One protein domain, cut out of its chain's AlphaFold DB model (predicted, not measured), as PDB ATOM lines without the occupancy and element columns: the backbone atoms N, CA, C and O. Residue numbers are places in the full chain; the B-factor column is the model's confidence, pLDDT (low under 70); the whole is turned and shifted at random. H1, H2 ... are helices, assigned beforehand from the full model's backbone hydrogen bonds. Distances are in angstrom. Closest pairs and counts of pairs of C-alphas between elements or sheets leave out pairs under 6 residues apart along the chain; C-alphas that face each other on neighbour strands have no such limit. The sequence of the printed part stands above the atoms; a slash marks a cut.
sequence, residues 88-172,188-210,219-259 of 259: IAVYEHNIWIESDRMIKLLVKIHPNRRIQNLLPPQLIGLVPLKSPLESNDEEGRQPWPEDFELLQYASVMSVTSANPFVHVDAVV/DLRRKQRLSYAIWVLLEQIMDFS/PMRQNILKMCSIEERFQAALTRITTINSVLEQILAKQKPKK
ATOM      1  N   ILE A  88     -30.362 -17.373  39.512       82.25
ATOM      2  CA  ILE A  88     -31.605 -16.612  39.351       82.25
ATOM      3  C   ILE A  88     -31.768 -16.143  37.898       82.25
ATOM      4  O   ILE A  88     -32.882 -16.171  37.381       82.25
ATOM      5  N   ALA A  89     -30.683 -15.748  37.226       82.94
ATOM      6  CA  ALA A  89     -30.713 -15.387  35.809       82.94
ATOM      7  C   ALA A  89     -31.067 -16.583  34.904       82.94
ATOM      8  O   ALA A  89     -31.880 -16.434  33.993       82.94
ATOM      9  N   VAL A  90     -30.529 -17.775  35.193       85.62
ATOM     10  CA  VAL A  90     -30.897 -19.028  34.507       85.62
ATOM     11  C   VAL A  90     -32.379 -19.331  34.690       85.62
ATOM     12  O   VAL A  90     -33.079 -19.631  33.722       85.62
ATOM     13  N   TYR A  91     -32.887 -19.222  35.916       87.25
ATOM     14  CA  TYR A  91     -34.300 -19.449  36.176       87.25
ATOM     15  C   TYR A  91     -35.200 -18.417  35.493       87.25
ATOM     16  O   TYR A  91     -36.203 -18.800  34.899       87.25
ATOM     17  N   GLU A  92     -34.839 -17.135  35.541       88.06
ATOM     18  CA  GLU A  92     -35.566 -16.065  34.853       88.06
ATOM     19  C   GLU A  92     -35.652 -16.338  33.347       88.06
ATOM     20  O   GLU A  92     -36.744 -16.317  32.781       88.06
ATOM     21  N   HIS A  93     -34.522 -16.656  32.711       88.12
ATOM     22  CA  HIS A  93     -34.465 -17.021  31.297       88.12
ATOM     23  C   HIS A  93     -35.395 -18.194  30.968       88.12
ATOM     24  O   HIS A  93     -36.225 -18.108  30.062       88.12
ATOM     25  N   ASN A  94     -35.297 -19.279  31.738       88.50
ATOM     26  CA  ASN A  94     -36.070 -20.491  31.488       88.50
ATOM     27  C   ASN A  94     -37.570 -20.284  31.723       88.50
ATOM     28  O   ASN A  94     -38.380 -20.828  30.977       88.50
ATOM     29  N   ILE A  95     -37.957 -19.473  32.713       89.56
ATOM     30  CA  ILE A  95     -39.362 -19.102  32.931       89.56
ATOM     31  C   ILE A  95     -39.917 -18.378  31.712       89.56
ATOM     32  O   ILE A  95     -41.035 -18.678  31.294       89.56
ATOM     33  N   TRP A  96     -39.160 -17.444  31.136       90.50
ATOM     34  CA  TRP A  96     -39.603 -16.716  29.952       90.50
ATOM     35  C   TRP A  96     -39.793 -17.636  28.750       90.50
ATOM     36  O   TRP A  96     -40.853 -17.591  28.125       90.50
ATOM     37  N   ILE A  97     -38.826 -18.517  28.481       89.75
ATOM     38  CA  ILE A  97     -38.923 -19.508  27.399       89.75
ATOM     39  C   ILE A  97     -40.131 -20.428  27.596       89.75
ATOM     40  O   ILE A  97     -40.937 -20.609  26.683       89.75
ATOM     41  N   GLU A  98     -40.293 -20.996  28.788       90.25
ATOM     42  CA  GLU A  98     -41.389 -21.928  29.049       90.25
ATOM     43  C   GLU A  98     -42.756 -21.227  29.043       90.25
ATOM     44  O   GLU A  98     -43.753 -21.829  28.639       90.25
ATOM     45  N   SER A  99     -42.817 -19.945  29.412       88.06
ATOM     46  CA  SER A  99     -44.034 -19.134  29.295       88.06
ATOM     47  C   SER A  99     -44.404 -18.866  27.835       88.06
ATOM     48  O   SER A  99     -45.567 -19.026  27.465       88.06
ATOM     49  N   ASP A 100     -43.433 -18.503  26.993       88.94
ATOM     50  CA  ASP A 100     -43.629 -18.327  25.547       88.94
ATOM     51  C   ASP A 100     -44.137 -19.624  24.901       88.94
ATOM     52  O   ASP A 100     -45.160 -19.632  24.207       88.94
ATOM     53  N   ARG A 101     -43.513 -20.757  25.244       89.81
ATOM     54  CA  ARG A 101     -43.961 -22.089  24.820       89.81
ATOM     55  C   ARG A 101     -45.395 -22.379  25.258       89.81
ATOM     56  O   ARG A 101     -46.196 -22.832  24.440       89.81
ATOM     57  N   MET A 102     -45.739 -22.097  26.515       87.94
ATOM     58  CA  MET A 102     -47.090 -22.297  27.049       87.94
ATOM     59  C   MET A 102     -48.130 -21.534  26.241       87.94
ATOM     60  O   MET A 102     -49.166 -22.080  25.863       87.94
ATOM     61  N   ILE A 103     -47.841 -20.280  25.918       84.88
ATOM     62  CA  ILE A 103     -48.743 -19.420  25.156       84.88
ATOM     63  C   ILE A 103     -48.901 -19.932  23.731       84.88
ATOM     64  O   ILE A 103     -50.030 -20.051  23.261       84.88
ATOM     65  N   LYS A 104     -47.808 -20.312  23.063       86.81
ATOM     66  CA  LYS A 104     -47.861 -20.933  21.731       86.81
ATOM     67  C   LYS A 104     -48.725 -22.194  21.732       86.81
ATOM     68  O   LYS A 104     -49.508 -22.405  20.806       86.81
ATOM     69  N   LEU A 105     -48.618 -23.032  22.765       84.19
ATOM     70  CA  LEU A 105     -49.460 -24.222  22.922       84.19
ATOM     71  C   LEU A 105     -50.934 -23.848  23.136       84.19
ATOM     72  O   LEU A 105     -51.805 -24.419  22.482       84.19
ATOM     73  N   LEU A 106     -51.225 -22.853  23.978       81.50
ATOM     74  CA  LEU A 106     -52.588 -22.364  24.210       81.50
ATOM     75  C   LEU A 106     -53.224 -21.776  22.944       81.50
ATOM     76  O   LEU A 106     -54.385 -22.067  22.658       81.50
ATOM     77  N   VAL A 107     -52.475 -20.998  22.160       83.00
ATOM     78  CA  VAL A 107     -52.930 -20.448  20.871       83.00
ATOM     79  C   VAL A 107     -53.196 -21.572  19.865       83.00
ATOM     80  O   VAL A 107     -54.195 -21.528  19.151       83.00
ATOM     81  N   LYS A 108     -52.366 -22.625  19.841       83.25
ATOM     82  CA  LYS A 108     -52.602 -23.811  18.996       83.25
ATOM     83  C   LYS A 108     -53.886 -24.557  19.371       83.25
ATOM     84  O   LYS A 108     -54.586 -25.022  18.477       83.25
ATOM     85  N   ILE A 109     -54.199 -24.670  20.662       79.69
ATOM     86  CA  ILE A 109     -55.433 -25.317  21.147       79.69
ATOM     87  C   ILE A 109     -56.658 -24.424  20.888       79.69
ATOM     88  O   ILE A 109     -57.732 -24.918  20.549       79.69
ATOM     89  N   HIS A 110     -56.502 -23.105  21.016       79.19
ATOM     90  CA  HIS A 110     -57.568 -22.125  20.825       79.19
ATOM     91  C   HIS A 110     -57.160 -21.028  19.823       79.19
ATOM     92  O   HIS A 110     -56.835 -19.916  20.247       79.19
ATOM     93  N   PRO A 111     -57.281 -21.275  18.501       75.06
ATOM     94  CA  PRO A 111     -56.826 -20.344  17.456       75.06
ATOM     95  C   PRO A 111     -57.473 -18.951  17.503       75.06
ATOM     96  O   PRO A 111     -56.923 -17.982  16.989       75.06
ATOM     97  N   ASN A 112     -58.641 -18.833  18.141       70.31
ATOM     98  CA  ASN A 112     -59.361 -17.565  18.286       70.31
ATOM     99  C   ASN A 112     -58.798 -16.666  19.403       70.31
ATOM    100  O   ASN A 112     -59.202 -15.507  19.514       70.31
ATOM    101  N   ARG A 113     -57.895 -17.170  20.255       68.06
ATOM    102  CA  ARG A 113     -57.247 -16.374  21.304       68.06
ATOM    103  C   ARG A 113     -55.895 -15.874  20.807       68.06
ATOM    104  O   ARG A 113     -55.051 -16.652  20.382       68.06
ATOM    105  N   ARG A 114     -55.684 -14.560  20.891       68.75
ATOM    106  CA  ARG A 114     -54.383 -13.925  20.641       68.75
ATOM    107  C   ARG A 114     -53.584 -13.837  21.938       68.75
ATOM    108  O   ARG A 114     -54.179 -13.719  23.007       68.75
ATOM    109  N   ILE A 115     -52.257 -13.784  21.826       67.19
ATOM    110  CA  ILE A 115     -51.319 -13.585  22.951       67.19
ATOM    111  C   ILE A 115     -51.724 -12.391  23.825       67.19
ATOM    112  O   ILE A 115     -51.716 -12.480  25.050       67.19
ATOM    113  N   GLN A 116     -52.183 -11.314  23.186       66.19
ATOM    114  CA  GLN A 116     -52.622 -10.070  23.829       66.19
ATOM    115  C   GLN A 116     -53.786 -10.256  24.813       66.19
ATOM    116  O   GLN A 116     -53.952  -9.469  25.738       66.19
ATOM    117  N   ASN A 117     -54.592 -11.301  24.616       66.81
ATOM    118  CA  ASN A 117     -55.727 -11.623  25.479       66.81
ATOM    119  C   ASN A 117     -55.350 -12.631  26.573       66.81
ATOM    120  O   ASN A 117     -56.152 -12.879  27.469       66.81
ATOM    121  N   LEU A 118     -54.175 -13.258  26.462       67.62
ATOM    122  CA  LEU A 118     -53.687 -14.286  27.380       67.62
ATOM    123  C   LEU A 118     -52.728 -13.709  28.419       67.62
ATOM    124  O   LEU A 118     -52.703 -14.199  29.543       67.62
ATOM    125  N   LEU A 119     -51.954 -12.682  28.056       70.50
ATOM    126  CA  LEU A 119     -50.993 -12.064  28.956       70.50
ATOM    127  C   LEU A 119     -51.353 -10.623  29.309       70.50
ATOM    128  O   LEU A 119     -51.615  -9.817  28.415       70.50
ATOM    129  N   PRO A 120     -51.282 -10.253  30.601       70.06
ATOM    130  CA  PRO A 120     -51.419  -8.866  30.992       70.06
ATOM    131  C   PRO A 120     -50.218  -8.048  30.470       70.06
ATOM    132  O   PRO A 120     -49.068  -8.459  30.665       70.06
ATOM    133  N   PRO A 121     -50.454  -6.856  29.885       66.44
ATOM    134  CA  PRO A 121     -49.429  -5.881  29.495       66.44
ATOM    135  C   PRO A 121     -48.297  -5.675  30.504       66.44
ATOM    136  O   PRO A 121     -47.143  -5.472  30.143       66.44
ATOM    137  N   GLN A 122     -48.636  -5.726  31.791       68.12
ATOM    138  CA  GLN A 122     -47.713  -5.483  32.889       68.12
ATOM    139  C   GLN A 122     -46.709  -6.622  33.084       68.12
ATOM    140  O   GLN A 122     -45.628  -6.372  33.602       68.12
ATOM    141  N   LEU A 123     -47.053  -7.855  32.695       73.25
ATOM    142  CA  LEU A 123     -46.119  -8.981  32.700       73.25
ATOM    143  C   LEU A 123     -45.194  -8.900  31.484       73.25
ATOM    144  O   LEU A 123     -43.993  -9.078  31.625       73.25
ATOM    145  N   ILE A 124     -45.733  -8.544  30.317       75.31
ATOM    146  CA  ILE A 124     -44.942  -8.317  29.097       75.31
ATOM    147  C   ILE A 124     -43.910  -7.210  29.293       75.31
ATOM    148  O   ILE A 124     -42.764  -7.349  28.877       75.31
ATOM    149  N   GLY A 125     -44.283  -6.147  30.004       71.38
ATOM    150  CA  GLY A 125     -43.366  -5.080  30.390       71.38
ATOM    151  C   GLY A 125     -42.228  -5.511  31.322       71.38
ATOM    152  O   GLY A 125     -41.393  -4.678  31.631       71.38
ATOM    153  N   LEU A 126     -42.172  -6.766  31.788       75.88
ATOM    154  CA  LEU A 126     -41.051  -7.303  32.572       75.88
ATOM    155  C   LEU A 126     -40.088  -8.154  31.734       75.88
ATOM    156  O   LEU A 126     -39.088  -8.614  32.280       75.88
ATOM    157  N   VAL A 127     -40.381  -8.398  30.451       81.12
ATOM    158  CA  VAL A 127     -39.503  -9.178  29.569       81.12
ATOM    159  C   VAL A 127     -38.212  -8.384  29.327       81.12
ATOM    160  O   VAL A 127     -38.282  -7.248  28.851       81.12
ATOM    161  N   PRO A 128     -37.029  -8.947  29.629       77.06
ATOM    162  CA  PRO A 128     -35.761  -8.302  29.311       77.06
ATOM    163  C   PRO A 128     -35.585  -8.171  27.790       77.06
ATOM    164  O   PRO A 128     -35.738  -9.158  27.069       77.06
ATOM    165  N   LEU A 129     -35.195  -6.992  27.288       71.44
ATOM    166  CA  LEU A 129     -34.895  -6.822  25.854       71.44
ATOM    167  C   LEU A 129     -33.720  -7.701  25.404       71.44
ATOM    168  O   LEU A 129     -33.748  -8.286  24.325       71.44
ATOM    169  N   LYS A 130     -32.704  -7.818  26.260       74.12
ATOM    170  CA  LYS A 130     -31.561  -8.720  26.097       74.12
ATOM    171  C   LYS A 130     -31.699  -9.841  27.117       74.12
ATOM    172  O   LYS A 130     -32.017  -9.558  28.272       74.12
ATOM    173  N   SER A 131     -31.439 -11.078  26.708       76.50
ATOM    174  CA  SER A 131     -31.479 -12.239  27.601       76.50
ATOM    175  C   SER A 131     -30.699 -11.991  28.898       76.50
ATOM    176  O   SER A 131     -29.637 -11.355  28.868       76.50
ATOM    177  N   PRO A 132     -31.201 -12.481  30.044       71.38
ATOM    178  CA  PRO A 132     -30.523 -12.328  31.323       71.38
ATOM    179  C   PRO A 132     -29.312 -13.266  31.472       71.38
ATOM    180  O   PRO A 132     -28.584 -13.138  32.453       71.38
ATOM    181  N   LEU A 133     -29.093 -14.201  30.539       76.25
ATOM    182  CA  LEU A 133     -27.942 -15.103  30.550       76.25
ATOM    183  C   LEU A 133     -26.717 -14.455  29.904       76.25
ATOM    184  O   LEU A 133     -26.772 -14.022  28.755       76.25
ATOM    185  N   GLU A 134     -25.605 -14.447  30.636       66.31
ATOM    186  CA  GLU A 134     -24.295 -14.087  30.096       66.31
ATOM    187  C   GLU A 134     -23.771 -15.236  29.215       66.31
ATOM    188  O   GLU A 134     -23.802 -16.394  29.640       66.31
ATOM    189  N   SER A 135     -23.320 -14.945  27.990       57.34
ATOM    190  CA  SER A 135     -22.585 -15.915  27.166       57.34
ATOM    191  C   SER A 135     -21.088 -15.823  27.461       57.34
ATOM    192  O   SER A 135     -20.599 -14.814  27.963       57.34
ATOM    193  N   ASN A 136     -20.356 -16.896  27.152       51.50
ATOM    194  CA  ASN A 136     -18.892 -16.912  27.241       51.50
ATOM    195  C   ASN A 136     -18.215 -16.220  26.043       51.50
ATOM    196  O   ASN A 136     -16.988 -16.159  25.999       51.50
ATOM    197  N   ASP A 137     -19.000 -15.750  25.072       47.69
ATOM    198  CA  ASP A 137     -18.512 -15.074  23.872       47.69
ATOM    199  C   ASP A 137     -18.252 -13.589  24.174       47.69
ATOM    200  O   ASP A 137     -18.813 -13.040  25.122       47.69
ATOM    201  N   GLU A 138     -17.414 -12.918  23.379       47.94
ATOM    202  CA  GLU A 138     -16.983 -11.522  23.616       47.94
ATOM    203  C   GLU A 138     -18.147 -10.503  23.680       47.94
ATOM    204  O   GLU A 138     -17.990  -9.414  24.229       47.94
ATOM    205  N   GLU A 139     -19.336 -10.874  23.194       52.47
ATOM    206  CA  GLU A 139     -20.585 -10.092  23.248       52.47
ATOM    207  C   GLU A 139     -21.398 -10.308  24.542       52.47
ATOM    208  O   GLU A 139     -22.376  -9.605  24.812       52.47
ATOM    209  N   GLY A 140     -20.974 -11.252  25.384       55.22
ATOM    210  CA  GLY A 140     -21.318 -11.349  26.797       55.22
ATOM    211  C   GLY A 140     -22.756 -11.735  27.141       55.22
ATOM    212  O   GLY A 140     -23.071 -11.756  28.329       55.22
ATOM    213  N   ARG A 141     -23.651 -12.044  26.184       63.91
ATOM    214  CA  ARG A 141     -25.037 -12.500  26.456       63.91
ATOM    215  C   ARG A 141     -25.551 -13.549  25.466       63.91
ATOM    216  O   ARG A 141     -25.399 -13.407  24.259       63.91
ATOM    217  N   GLN A 142     -26.234 -14.575  25.977       71.94
ATOM    218  CA  GLN A 142     -26.883 -15.606  25.158       71.94
ATOM    219  C   GLN A 142     -28.137 -15.023  24.487       71.94
ATOM    220  O   GLN A 142     -28.996 -14.527  25.203       71.94
ATOM    221  N   PRO A 143     -28.323 -15.089  23.160       77.94
ATOM    222  CA  PRO A 143     -29.513 -14.530  22.521       77.94
ATOM    223  C   PRO A 143     -30.798 -15.276  22.920       77.94
ATOM    224  O   PRO A 143     -30.772 -16.461  23.258       77.94
ATOM    225  N   TRP A 144     -31.937 -14.576  22.860       84.50
ATOM    226  CA  TRP A 144     -33.253 -15.220  22.927       84.50
ATOM    227  C   TRP A 144     -33.431 -16.199  21.747       84.50
ATOM    228  O   TRP A 144     -32.826 -15.982  20.695       84.50
ATOM    229  N   PRO A 145     -34.269 -17.246  21.875       85.12
ATOM    230  CA  PRO A 145     -34.615 -18.108  20.742       85.12
ATOM    231  C   PRO A 145     -35.165 -17.304  19.551       85.12
ATOM    232  O   PRO A 145     -35.907 -16.343  19.748       85.12
ATOM    233  N   GLU A 146     -34.838 -17.710  18.320       80.69
ATOM    234  CA  GLU A 146     -35.239 -16.991  17.094       80.69
ATOM    235  C   GLU A 146     -36.761 -16.832  16.960       80.69
ATOM    236  O   GLU A 146     -37.252 -15.838  16.425       80.69
ATOM    237  N   ASP A 147     -37.522 -17.796  17.475       83.75
ATOM    238  CA  ASP A 147     -38.977 -17.810  17.431       83.75
ATOM    239  C   ASP A 147     -39.631 -17.188  18.677       83.75
ATOM    240  O   ASP A 147     -40.833 -17.339  18.855       83.75
ATOM    241  N   PHE A 148     -38.893 -16.513  19.562       86.50
ATOM    242  CA  PHE A 148     -39.419 -15.989  20.830       86.50
ATOM    243  C   PHE A 148     -40.412 -14.822  20.621       86.50
ATOM    244  O   PHE A 148     -40.032 -13.670  20.387       86.50
ATOM    245  N   GLU A 149     -41.714 -15.108  20.719       83.69
ATOM    246  CA  GLU A 149     -42.801 -14.187  20.348       83.69
ATOM    247  C   GLU A 149     -43.072 -13.132  21.431       83.69
ATOM    248  O   GLU A 149     -43.506 -12.018  21.124       83.69
ATOM    249  N   LEU A 150     -42.780 -13.436  22.700       83.31
ATOM    250  CA  LEU A 150     -42.954 -12.484  23.805       83.31
ATOM    251  C   LEU A 150     -42.122 -11.208  23.639       83.31
ATOM    252  O   LEU A 150     -42.602 -10.128  23.989       83.31
ATOM    253  N   LEU A 151     -40.919 -11.307  23.069       82.62
ATOM    254  CA  LEU A 151     -40.079 -10.142  22.782       82.62
ATOM    255  C   LEU A 151     -40.685  -9.268  21.677       82.62
ATOM    256  O   LEU A 151     -40.696  -8.044  21.793       82.62
ATOM    257  N   GLN A 152     -41.242  -9.891  20.636       79.06
ATOM    258  CA  GLN A 152     -41.940  -9.176  19.564       79.06
ATOM    259  C   GLN A 152     -43.196  -8.483  20.097       79.06
ATOM    260  O   GLN A 152     -43.518  -7.360  19.713       79.06
ATOM    261  N   TYR A 153     -43.910  -9.121  21.025       75.88
ATOM    262  CA  TYR A 153     -45.060  -8.483  21.646       75.88
ATOM    263  C   TYR A 153     -44.644  -7.309  22.544       75.88
ATOM    264  O   TYR A 153     -45.254  -6.240  22.472       75.88
ATOM    265  N   ALA A 154     -43.571  -7.463  23.326       75.06
ATOM    266  CA  ALA A 154     -43.014  -6.387  24.142       75.06
ATOM    267  C   ALA A 154     -42.585  -5.173  23.299       75.06
ATOM    268  O   ALA A 154     -42.878  -4.038  23.683       75.06
ATOM    269  N   SER A 155     -41.973  -5.392  22.130       70.19
ATOM    270  CA  SER A 155     -41.559  -4.308  21.229       70.19
ATOM    271  C   SER A 155     -42.744  -3.580  20.586       70.19
ATOM    272  O   SER A 155     -42.757  -2.355  20.517       70.19
ATOM    273  N   VAL A 156     -43.803  -4.290  20.188       70.25
ATOM    274  CA  VAL A 156     -45.030  -3.644  19.684       70.25
ATOM    275  C   VAL A 156     -45.701  -2.810  20.781       70.25
ATOM    276  O   VAL A 156     -46.214  -1.715  20.523       70.25
ATOM    277  N   MET A 157     -45.690  -3.298  22.022       64.50
ATOM    278  CA  MET A 157     -46.271  -2.592  23.162       64.50
ATOM    279  C   MET A 157     -45.500  -1.330  23.556       64.50
ATOM    280  O   MET A 157     -46.140  -0.350  23.948       64.50
ATOM    281  N   SER A 158     -44.171  -1.329  23.444       62.19
ATOM    282  CA  SER A 158     -43.355  -0.147  23.752       62.19
ATOM    283  C   SER A 158     -43.601   0.997  22.763       62.19
ATOM    284  O   SER A 158     -43.597   2.156  23.163       62.19
ATOM    285  N   VAL A 159     -43.916   0.682  21.501       60.31
ATOM    286  CA  VAL A 159     -44.255   1.677  20.468       60.31
ATOM    287  C   VAL A 159     -45.691   2.198  20.612       60.31
ATOM    288  O   VAL A 159     -45.963   3.368  20.358       60.31
ATOM    289  N   THR A 160     -46.628   1.335  21.015       52.94
ATOM    290  CA  THR A 160     -48.071   1.636  20.941       52.94
ATOM    291  C   THR A 160     -48.630   2.277  22.215       52.94
ATOM    292  O   THR A 160     -49.706   2.874  22.183       52.94
ATOM    293  N   SER A 161     -47.956   2.142  23.360       44.78
ATOM    294  CA  SER A 161     -48.567   2.462  24.650       44.78
ATOM    295  C   SER A 161     -47.851   3.581  25.410       44.78
ATOM    296  O   SER A 161     -46.696   3.462  25.795       44.78
ATOM    297  N   ALA A 162     -48.599   4.637  25.750       44.84
ATOM    298  CA  ALA A 162     -48.269   5.605  26.802       44.84
ATOM    299  C   ALA A 162     -48.364   4.970  28.212       44.84
ATOM    300  O   ALA A 162     -48.814   5.600  29.170       44.84
ATOM    301  N   ASN A 163     -48.039   3.679  28.331       44.91
ATOM    302  CA  ASN A 163     -48.173   2.919  29.559       44.91
ATOM    303  C   ASN A 163     -46.846   3.021  30.319       44.91
ATOM    304  O   ASN A 163     -45.853   2.455  29.869       44.91
ATOM    305  N   PRO A 164     -46.809   3.666  31.496       48.25
ATOM    306  CA  PRO A 164     -45.573   3.892  32.255       48.25
ATOM    307  C   PRO A 164     -44.943   2.602  32.820       48.25
ATOM    308  O   PRO A 164     -43.973   2.663  33.569       48.25
ATOM    309  N   PHE A 165     -45.524   1.440  32.506       45.97
ATOM    310  CA  PHE A 165     -45.116   0.113  32.969       45.97
ATOM    311  C   PHE A 165     -44.495  -0.754  31.865       45.97
ATOM    312  O   PHE A 165     -44.027  -1.848  32.167       45.97
ATOM    313  N   VAL A 166     -44.522  -0.302  30.608       44.62
ATOM    314  CA  VAL A 166     -43.853  -0.963  29.482       44.62
ATOM    315  C   VAL A 166     -42.550  -0.211  29.248       44.62
ATOM    316  O   VAL A 166     -42.554   1.013  29.139       44.62
ATOM    317  N   HIS A 167     -41.428  -0.923  29.250       50.00
ATOM    318  CA  HIS A 167     -40.110  -0.309  29.151       50.00
ATOM    319  C   HIS A 167     -39.943   0.605  27.931       50.00
ATOM    320  O   HIS A 167     -40.211   0.217  26.794       50.00
ATOM    321  N   VAL A 168     -39.355   1.772  28.202       40.72
ATOM    322  CA  VAL A 168     -38.587   2.595  27.262       40.72
ATOM    323  C   VAL A 168     -37.108   2.215  27.423       40.72
ATOM    324  O   VAL A 168     -36.285   3.044  27.783       40.72
ATOM    325  N   ASP A 169     -36.756   0.945  27.214       42.72
ATOM    326  CA  ASP A 169     -35.337   0.566  27.046       42.72
ATOM    327  C   ASP A 169     -34.922   0.671  25.561       42.72
ATOM    328  O   ASP A 169     -33.751   0.547  25.224       42.72
ATOM    329  N   ALA A 170     -35.876   0.946  24.661       38.06
ATOM    330  CA  ALA A 170     -35.717   0.807  23.213       38.06
ATOM    331  C   ALA A 170     -35.432   2.107  22.432       38.06
ATOM    332  O   ALA A 170     -35.526   2.088  21.210       38.06
ATOM    333  N   VAL A 171     -35.111   3.241  23.068       37.44
ATOM    334  CA  VAL A 171     -34.896   4.502  22.311       37.44
ATOM    335  C   VAL A 171     -33.478   5.071  22.433       37.44
ATOM    336  O   VAL A 171     -33.170   6.049  21.765       37.44
ATOM    337  N   VAL A 172     -32.571   4.493  23.232       39.25
ATOM    338  CA  VAL A 172     -31.324   5.216  23.570       39.25
ATOM    339  C   VAL A 172     -30.032   4.395  23.499       39.25
ATOM    340  O   VAL A 172     -29.091   4.698  24.223       39.25
ATOM    341  N   ASP A 188     -32.709  -4.633  37.972       66.56
ATOM    342  CA  ASP A 188     -32.744  -6.081  37.716       66.56
ATOM    343  C   ASP A 188     -33.397  -6.869  38.860       66.56
ATOM    344  O   ASP A 188     -34.266  -7.711  38.614       66.56
ATOM    345  N   LEU A 189     -33.052  -6.563  40.118       67.75
ATOM    346  CA  LEU A 189     -33.667  -7.199  41.287       67.75
ATOM    347  C   LEU A 189     -35.178  -7.038  41.280       67.75
ATOM    348  O   LEU A 189     -35.944  -7.971  41.513       67.75
ATOM    349  N   ARG A 190     -35.612  -5.813  40.999       68.06
ATOM    350  CA  ARG A 190     -37.008  -5.415  41.061       68.06
ATOM    351  C   ARG A 190     -37.801  -6.080  39.945       68.06
ATOM    352  O   ARG A 190     -38.960  -6.440  40.158       68.06
ATOM    353  N   ARG A 191     -37.188  -6.261  38.772       77.25
ATOM    354  CA  ARG A 191     -37.761  -7.026  37.659       77.25
ATOM    355  C   ARG A 191     -37.963  -8.476  38.074       77.25
ATOM    356  O   ARG A 191     -39.092  -8.961  38.036       77.25
ATOM    357  N   LYS A 192     -36.901  -9.119  38.564       77.06
ATOM    358  CA  LYS A 192     -36.906 -10.522  39.001       77.06
ATOM    359  C   LYS A 192     -37.923 -10.769  40.112       77.06
ATOM    360  O   LYS A 192     -38.727 -11.694  40.026       77.06
ATOM    361  N   GLN A 193     -37.972  -9.896  41.114       71.25
ATOM    362  CA  GLN A 193     -38.959  -9.961  42.192       71.25
ATOM    363  C   GLN A 193     -40.387  -9.863  41.660       71.25
ATOM    364  O   GLN A 193     -41.220 -10.705  41.996       71.25
ATOM    365  N   ARG A 194     -40.682  -8.878  40.805       74.31
ATOM    366  CA  ARG A 194     -42.018  -8.737  40.212       74.31
ATOM    367  C   ARG A 194     -42.406  -9.938  39.375       74.31
ATOM    368  O   ARG A 194     -43.516 -10.439  39.542       74.31
ATOM    369  N   LEU A 195     -41.500 -10.415  38.528       81.25
ATOM    370  CA  LEU A 195     -41.720 -11.605  37.722       81.25
ATOM    371  C   LEU A 195     -42.040 -12.808  38.612       81.25
ATOM    372  O   LEU A 195     -43.003 -13.520  38.341       81.25
ATOM    373  N   SER A 196     -41.309 -12.969  39.723       79.31
ATOM    374  CA  SER A 196     -41.479 -14.095  40.649       79.31
ATOM    375  C   SER A 196     -42.863 -14.164  41.291       79.31
ATOM    376  O   SER A 196     -43.243 -15.228  41.756       79.31
ATOM    377  N   TYR A 197     -43.633 -13.070  41.282       73.81
ATOM    378  CA  TYR A 197     -45.032 -13.046  41.718       73.81
ATOM    379  C   TYR A 197     -46.016 -13.028  40.549       73.81
ATOM    380  O   TYR A 197     -47.034 -13.716  40.591       73.81
ATOM    381  N   ALA A 198     -45.728 -12.248  39.508       73.56
ATOM    382  CA  ALA A 198     -46.614 -12.079  38.364       73.56
ATOM    383  C   ALA A 198     -46.800 -13.388  37.581       73.56
ATOM    384  O   ALA A 198     -47.893 -13.646  37.081       73.56
ATOM    385  N   ILE A 199     -45.782 -14.251  37.543       78.00
ATOM    386  CA  ILE A 199     -45.881 -15.556  36.884       78.00
ATOM    387  C   ILE A 199     -46.922 -16.471  37.541       78.00
ATOM    388  O   ILE A 199     -47.640 -17.192  36.857       78.00
ATOM    389  N   TRP A 200     -47.080 -16.399  38.862       73.62
ATOM    390  CA  TRP A 200     -48.062 -17.218  39.573       73.62
ATOM    391  C   TRP A 200     -49.494 -16.782  39.311       73.62
ATOM    392  O   TRP A 200     -50.385 -17.620  39.270       73.62
ATOM    393  N   VAL A 201     -49.708 -15.494  39.055       69.75
ATOM    394  CA  VAL A 201     -51.010 -14.976  38.622       69.75
ATOM    395  C   VAL A 201     -51.395 -15.576  37.278       69.75
ATOM    396  O   VAL A 201     -52.534 -15.994  37.096       69.75
ATOM    397  N   LEU A 202     -50.442 -15.633  36.343       71.19
ATOM    398  CA  LEU A 202     -50.665 -16.259  35.044       71.19
ATOM    399  C   LEU A 202     -51.033 -17.738  35.211       71.19
ATOM    400  O   LEU A 202     -51.981 -18.218  34.594       71.19
ATOM    401  N   LEU A 203     -50.312 -18.445  36.084       72.38
ATOM    402  CA  LEU A 203     -50.578 -19.847  36.392       72.38
ATOM    403  C   LEU A 203     -51.962 -20.060  37.022       72.38
ATOM    404  O   LEU A 203     -52.654 -20.994  36.628       72.38
ATOM    405  N   GLU A 204     -52.387 -19.203  37.953       70.12
ATOM    406  CA  GLU A 204     -53.740 -19.237  38.534       70.12
ATOM    407  C   GLU A 204     -54.807 -19.023  37.450       70.12
ATOM    408  O   GLU A 204     -55.714 -19.837  37.316       70.12
ATOM    409  N   GLN A 205     -54.654 -18.005  36.597       67.94
ATOM    410  CA  GLN A 205     -55.629 -17.690  35.546       67.94
ATOM    411  C   GLN A 205     -55.797 -18.800  34.505       67.94
ATOM    412  O   GLN A 205     -56.892 -18.987  33.983       67.94
ATOM    413  N   ILE A 206     -54.730 -19.526  34.174       65.50
ATOM    414  CA  ILE A 206     -54.799 -20.650  33.229       65.50
ATOM    415  C   ILE A 206     -55.463 -21.871  33.885       65.50
ATOM    416  O   ILE A 206     -56.173 -22.616  33.209       65.50
ATOM    417  N   MET A 207     -55.264 -22.062  35.191       61.50
ATOM    418  CA  MET A 207     -55.704 -23.247  35.934       61.50
ATOM    419  C   MET A 207     -57.068 -23.097  36.622       61.50
ATOM    420  O   MET A 207     -57.681 -24.117  36.921       61.50
ATOM    421  N   ASP A 208     -57.602 -21.885  36.796       54.16
ATOM    422  CA  ASP A 208     -59.004 -21.666  37.208       54.16
ATOM    423  C   ASP A 208     -60.006 -22.258  36.189       54.16
ATOM    424  O   ASP A 208     -61.190 -22.408  36.475       54.16
ATOM    425  N   PHE A 209     -59.535 -22.654  35.001       45.50
ATOM    426  CA  PHE A 209     -60.305 -23.418  34.017       45.50
ATOM    427  C   PHE A 209     -60.230 -24.947  34.211       45.50
ATOM    428  O   PHE A 209     -60.931 -25.676  33.508       45.50
ATOM    429  N   SER A 210     -59.400 -25.453  35.131       44.53
ATOM    430  CA  SER A 210     -59.238 -26.884  35.416       44.53
ATOM    431  C   SER A 210     -59.827 -27.256  36.780       44.53
ATOM    432  O   SER A 210     -59.113 -27.635  37.706       44.53
ATOM    433  N   PRO A 219     -49.794 -24.745  45.348       55.44
ATOM    434  CA  PRO A 219     -49.438 -23.957  46.510       55.44
ATOM    435  C   PRO A 219     -50.308 -22.708  46.446       55.44
ATOM    436  O   PRO A 219     -50.218 -21.919  45.509       55.44
ATOM    437  N   MET A 220     -51.216 -22.591  47.414       59.31
ATOM    438  CA  MET A 220     -52.116 -21.452  47.519       59.31
ATOM    439  C   MET A 220     -51.263 -20.189  47.432       59.31
ATOM    440  O   MET A 220     -50.150 -20.187  47.956       59.31
ATOM    441  N   ARG A 221     -51.757 -19.114  46.821       58.75
ATOM    442  CA  ARG A 221     -51.053 -17.824  46.708       58.75
ATOM    443  C   ARG A 221     -50.275 -17.410  47.968       58.75
ATOM    444  O   ARG A 221     -49.177 -16.864  47.900       58.75
ATOM    445  N   GLN A 222     -50.835 -17.739  49.131       55.16
ATOM    446  CA  GLN A 222     -50.245 -17.550  50.452       55.16
ATOM    447  C   GLN A 222     -48.915 -18.295  50.681       55.16
ATOM    448  O   GLN A 222     -48.056 -17.790  51.391       55.16
ATOM    449  N   ASN A 223     -48.740 -19.490  50.124       63.69
ATOM    450  CA  ASN A 223     -47.526 -20.299  50.230       63.69
ATOM    451  C   ASN A 223     -46.395 -19.719  49.375       63.69
ATOM    452  O   ASN A 223     -45.257 -19.706  49.822       63.69
ATOM    453  N   ILE A 224     -46.710 -19.161  48.204       65.06
ATOM    454  CA  ILE A 224     -45.728 -18.487  47.335       65.06
ATOM    455  C   ILE A 224     -45.238 -17.184  47.973       65.06
ATOM    456  O   ILE A 224     -44.048 -16.894  47.960       65.06
ATOM    457  N   LEU A 225     -46.143 -16.420  48.598       62.97
ATOM    458  CA  LEU A 225     -45.782 -15.224  49.374       62.97
ATOM    459  C   LEU A 225     -44.935 -15.542  50.619       62.97
ATOM    460  O   LEU A 225     -44.299 -14.641  51.157       62.97
ATOM    461  N   LYS A 226     -44.947 -16.796  51.088       64.25
ATOM    462  CA  LYS A 226     -44.135 -17.272  52.217       64.25
ATOM    463  C   LYS A 226     -42.774 -17.833  51.797       64.25
ATOM    464  O   LYS A 226     -41.944 -18.026  52.679       64.25
ATOM    465  N   MET A 227     -42.553 -18.108  50.510       68.81
ATOM    466  CA  MET A 227     -41.244 -18.542  50.010       68.81
ATOM    467  C   MET A 227     -40.225 -17.434  50.257       68.81
ATOM    468  O   MET A 227     -40.510 -16.260  50.000       68.81
ATOM    469  N   CYS A 228     -39.055 -17.796  50.769       64.88
ATOM    470  CA  CYS A 228     -38.111 -16.822  51.309       64.88
ATOM    471  C   CYS A 228     -37.260 -16.171  50.213       64.88
ATOM    472  O   CYS A 228     -36.930 -14.994  50.340       64.88
ATOM    473  N   SER A 229     -36.969 -16.883  49.118       73.50
ATOM    474  CA  SER A 229     -36.074 -16.408  48.054       73.50
ATOM    475  C   SER A 229     -36.752 -16.314  46.682       73.50
ATOM    476  O   SER A 229     -37.714 -17.026  46.376       73.50
ATOM    477  N   ILE A 230     -36.250 -15.413  45.827       78.31
ATOM    478  CA  ILE A 230     -36.635 -15.341  44.401       78.31
ATOM    479  C   ILE A 230     -36.363 -16.673  43.699       78.31
ATOM    480  O   ILE A 230     -37.178 -17.115  42.895       78.31
ATOM    481  N   GLU A 231     -35.238 -17.305  44.022       81.25
ATOM    482  CA  GLU A 231     -34.825 -18.595  43.476       81.25
ATOM    483  C   GLU A 231     -35.871 -19.684  43.733       81.25
ATOM    484  O   GLU A 231     -36.332 -20.316  42.787       81.25
ATOM    485  N   GLU A 232     -36.323 -19.837  44.981       78.62
ATOM    486  CA  GLU A 232     -37.342 -20.822  45.361       78.62
ATOM    487  C   GLU A 232     -38.658 -20.573  44.607       78.62
ATOM    488  O   GLU A 232     -39.250 -21.495  44.035       78.62
ATOM    489  N   ARG A 233     -39.087 -19.304  44.530       81.62
ATOM    490  CA  ARG A 233     -40.293 -18.908  43.785       81.62
ATOM    491  C   ARG A 233     -40.173 -19.213  42.297       81.62
ATOM    492  O   ARG A 233     -41.141 -19.679  41.693       81.62
ATOM    493  N   PHE A 234     -39.017 -18.941  41.702       86.56
ATOM    494  CA  PHE A 234     -38.773 -19.198  40.293       86.56
ATOM    495  C   PHE A 234     -38.663 -20.686  39.976       86.56
ATOM    496  O   PHE A 234     -39.274 -21.141  39.013       86.56
ATOM    497  N   GLN A 235     -37.949 -21.457  40.790       86.81
ATOM    498  CA  GLN A 235     -37.850 -22.900  40.626       86.81
ATOM    499  C   GLN A 235     -39.241 -23.544  40.667       86.81
ATOM    500  O   GLN A 235     -39.603 -24.295  39.762       86.81
ATOM    501  N   ALA A 236     -40.051 -23.191  41.668       83.56
ATOM    502  CA  ALA A 236     -41.412 -23.695  41.796       83.56
ATOM    503  C   ALA A 236     -42.308 -23.273  40.614       83.56
ATOM    504  O   ALA A 236     -43.078 -24.093  40.105       83.56
ATOM    505  N   ALA A 237     -42.180 -22.030  40.133       85.88
ATOM    506  CA  ALA A 237     -42.902 -21.562  38.951       85.88
ATOM    507  C   ALA A 237     -42.493 -22.348  37.695       85.88
ATOM    508  O   ALA A 237     -43.356 -22.830  36.962       85.88
ATOM    509  N   LEU A 238     -41.191 -22.549  37.476       87.88
ATOM    510  CA  LEU A 238     -40.657 -23.262  36.318       87.88
ATOM    511  C   LEU A 238     -41.126 -24.723  36.273       87.88
ATOM    512  O   LEU A 238     -41.607 -25.188  35.239       87.88
ATOM    513  N   THR A 239     -41.056 -25.445  37.395       86.88
ATOM    514  CA  THR A 239     -41.585 -26.818  37.487       86.88
ATOM    515  C   THR A 239     -43.071 -26.869  37.134       86.88
ATOM    516  O   THR A 239     -43.542 -27.815  36.498       86.88
ATOM    517  N   ARG A 240     -43.835 -25.839  37.506       83.31
ATOM    518  CA  ARG A 240     -45.266 -25.812  37.214       83.31
ATOM    519  C   ARG A 240     -45.559 -25.513  35.748       83.31
ATOM    520  O   ARG A 240     -46.372 -26.223  35.162       83.31
ATOM    521  N   ILE A 241     -44.898 -24.519  35.157       86.69
ATOM    522  CA  ILE A 241     -45.072 -24.176  33.737       86.69
ATOM    523  C   ILE A 241     -44.700 -25.374  32.858       86.69
ATOM    524  O   ILE A 241     -45.466 -25.741  31.974       86.69
ATOM    525  N   THR A 242     -43.584 -26.048  33.146       87.31
ATOM    526  CA  THR A 242     -43.161 -27.241  32.390       87.31
ATOM    527  C   THR A 242     -44.177 -28.382  32.493       87.31
ATOM    528  O   THR A 242     -44.490 -29.031  31.493       87.31
ATOM    529  N   THR A 243     -44.771 -28.586  33.675       84.56
ATOM    530  CA  THR A 243     -45.869 -29.550  33.862       84.56
ATOM    531  C   THR A 243     -47.085 -29.182  33.007       84.56
ATOM    532  O   THR A 243     -47.637 -30.042  32.324       84.56
ATOM    533  N   ILE A 244     -47.491 -27.907  33.005       84.38
ATOM    534  CA  ILE A 244     -48.609 -27.422  32.182       84.38
ATOM    535  C   ILE A 244     -48.307 -27.616  30.695       84.38
ATOM    536  O   ILE A 244     -49.144 -28.159  29.980       84.38
ATOM    537  N   ASN A 245     -47.106 -27.263  30.240       87.44
ATOM    538  CA  ASN A 245     -46.681 -27.459  28.855       87.44
ATOM    539  C   ASN A 245     -46.779 -28.928  28.437       87.44
ATOM    540  O   ASN A 245     -47.345 -29.222  27.385       87.44
ATOM    541  N   SER A 246     -46.344 -29.855  29.294       87.44
ATOM    542  CA  SER A 246     -46.502 -31.292  29.047       87.44
ATOM    543  C   SER A 246     -47.973 -31.707  28.919       87.44
ATOM    544  O   SER A 246     -48.328 -32.461  28.012       87.44
ATOM    545  N   VAL A 247     -48.858 -31.196  29.780       84.62
ATOM    546  CA  VAL A 247     -50.302 -31.483  29.708       84.62
ATOM    547  C   VAL A 247     -50.921 -30.921  28.424       84.62
ATOM    548  O   VAL A 247     -51.661 -31.632  27.743       84.62
ATOM    549  N   LEU A 248     -50.599 -29.680  28.049       83.19
ATOM    550  CA  LEU A 248     -51.090 -29.053  26.817       83.19
ATOM    551  C   LEU A 248     -50.623 -29.817  25.571       83.19
ATOM    552  O   LEU A 248     -51.405 -30.030  24.643       83.19
ATOM    553  N   GLU A 249     -49.380 -30.298  25.560       88.19
ATOM    554  CA  GLU A 249     -48.858 -31.149  24.488       88.19
ATOM    555  C   GLU A 249     -49.590 -32.488  24.398       88.19
ATOM    556  O   GLU A 249     -49.938 -32.922  23.297       88.19
ATOM    557  N   GLN A 250     -49.895 -33.121  25.532       85.44
ATOM    558  CA  GLN A 250     -50.700 -34.344  25.556       85.44
ATOM    559  C   GLN A 250     -52.120 -34.106  25.026       85.44
ATOM    560  O   GLN A 250     -52.650 -34.949  24.298       85.44
ATOM    561  N   ILE A 251     -52.740 -32.969  25.354       83.12
ATOM    562  CA  ILE A 251     -54.059 -32.587  24.828       83.12
ATOM    563  C   ILE A 251     -53.985 -32.403  23.308       83.12
ATOM    564  O   ILE A 251     -54.796 -32.983  22.584       83.12
ATOM    565  N   LEU A 252     -52.982 -31.680  22.805       84.44
ATOM    566  CA  LEU A 252     -52.768 -31.493  21.368       84.44
ATOM    567  C   LEU A 252     -52.498 -32.815  20.637       84.44
ATOM    568  O   LEU A 252     -53.001 -33.023  19.533       84.44
ATOM    569  N   ALA A 253     -51.737 -33.728  21.242       85.50
ATOM    570  CA  ALA A 253     -51.481 -35.050  20.679       85.50
ATOM    571  C   ALA A 253     -52.765 -35.889  20.574       85.50
ATOM    572  O   ALA A 253     -52.955 -36.583  19.579       85.50
ATOM    573  N   LYS A 254     -53.669 -35.785  21.557       81.06
ATOM    574  CA  LYS A 254     -54.983 -36.453  21.542       81.06
ATOM    575  C   LYS A 254     -55.962 -35.836  20.539       81.06
ATOM    576  O   LYS A 254     -56.824 -36.547  20.032       81.06
ATOM    577  N   GLN A 255     -55.843 -34.539  20.254       71.06
ATOM    578  CA  GLN A 255     -56.694 -33.835  19.288       71.06
ATOM    579  C   GLN A 255     -56.291 -34.058  17.827       71.06
ATOM    580  O   GLN A 255     -57.111 -33.830  16.941       71.06
ATOM    581  N   LYS A 256     -55.062 -34.511  17.541       59.56
ATOM    582  CA  LYS A 256     -54.693 -34.923  16.180       59.56
ATOM    583  C   LYS A 256     -55.499 -36.179  15.815       59.56
ATOM    584  O   LYS A 256     -55.275 -37.222  16.431       59.56
ATOM    585  N   PRO A 257     -56.423 -36.123  14.834       48.84
ATOM    586  CA  PRO A 257     -57.134 -37.319  14.405       48.84
ATOM    587  C   PRO A 257     -56.113 -38.338  13.891       48.84
ATOM    588  O   PRO A 257     -55.182 -37.975  13.165       48.84
ATOM    589  N   LYS A 258     -56.281 -39.607  14.282       47.53
ATOM    590  CA  LYS A 258     -55.593 -40.729  13.634       47.53
ATOM    591  C   LYS A 258     -55.903 -40.629  12.136       47.53
ATOM    592  O   LYS A 258     -57.067 -40.750  11.761       47.53
ATOM    593  N   LYS A 259     -54.887 -40.299  11.337       41.38
ATOM    594  CA  LYS A 259     -54.945 -40.443   9.880       41.38
ATOM    595  C   LYS A 259     -55.050 -41.915   9.519       41.38
ATOM    596  O   LYS A 259     -54.429 -42.724  10.246       41.38
TER     597      LYS A 259
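Overview. This is residues 88 to 172, 188 to 210 and 219 to 259 of the 259 residues of the protein "Hypothetical protein" of Corethron hystrix (UniProt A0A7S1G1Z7). Two long helices, H7 and H1, lie side by side and run the same way, and a third, H5, joins them to make a bundle of three, loose between H1 and H5. At H1, the 12-residue helix H4 starts and points away from it, about perpendicular, with H3 between H4 and H5, H2 near the far end of H1, and small H6 by H5 and H7. The printed part has 149 residues with seven named helices, in order H1 to H7, and no named strand: the class is all helix. It is compact, with a radius of gyration of the C-alphas of 16.2 A and spans of 51 by 36 by 36 A.

Arrangement. Start at H7, residues 230 to 255, the longest helix. It touches H1, residues 88 to 109, at a shallow tilt of 23 degrees, the same way; the closest C-alphas, of Met 102 and Asn 245, are 5.5 A apart. With residues 230 to 241 alone, H7 touches H5, residues 188 to 207, closest at the C-alphas of Ser 196 and Phe 234, 5.8 A; their tilt of 35.4 degrees is only just steep. H1 and H5 are close but not clearly touching, the C-alphas of Glu 92 and Lys 192 being 7.1 A apart. Next find H4, residues 149 to 160, about perpendicular to H1 at 90 degrees and close but not clearly touching, with the C-alphas of Asp 100 and Leu 150 closest at 6.1 A. H3, residues 121 to 124, touches H4, closest at the C-alphas of Ile 124 and Ala 154, 5.7 A. H3 and H5 only just touch, with 3 pairs of C-alphas within 8 A, the closest those of Leu 123 and Ala 198, 6.5 A. H2, residues 115 to 118, only just touches H1, with 3 such pairs, Ile 103 and Ile 115 closest at 6.7 A between C-alphas. H6, residues 221 to 224, is close but not clearly touching to H7, the C-alphas of Ile 224 and Arg 233 being 6.5 A apart. H4 and H7 are apart. Every O i to N i+4 pair is within hydrogen-bond range in H1, H4 and H7, and 14 of 16 in H5; H2, H3 and H6 are too short for such a pair.

Along the chain. Find C-alpha 88 at (-31.605, -16.612, 39.351); from there H1 runs 31.2 A. H7 runs 37.1 A to C-alpha 255 at (-56.694, -33.835, 19.288). H5 is 28.7 A long, H4 16.7 A.

Size, cuts and confidence. The C-alphas farthest apart, of Val 172 and Lys 259, are 53.2 A apart. Residues 173 to 187 and 211 to 218 are not printed; the gaps between C-alphas are 18.2 A and 15.1 A. The link from H3 to H4, residues 125 to 148, is long. Mean pLDDT of the printed part is 71.7, and 56 residues are under 70, among them 157 to 172 and 219 to 228.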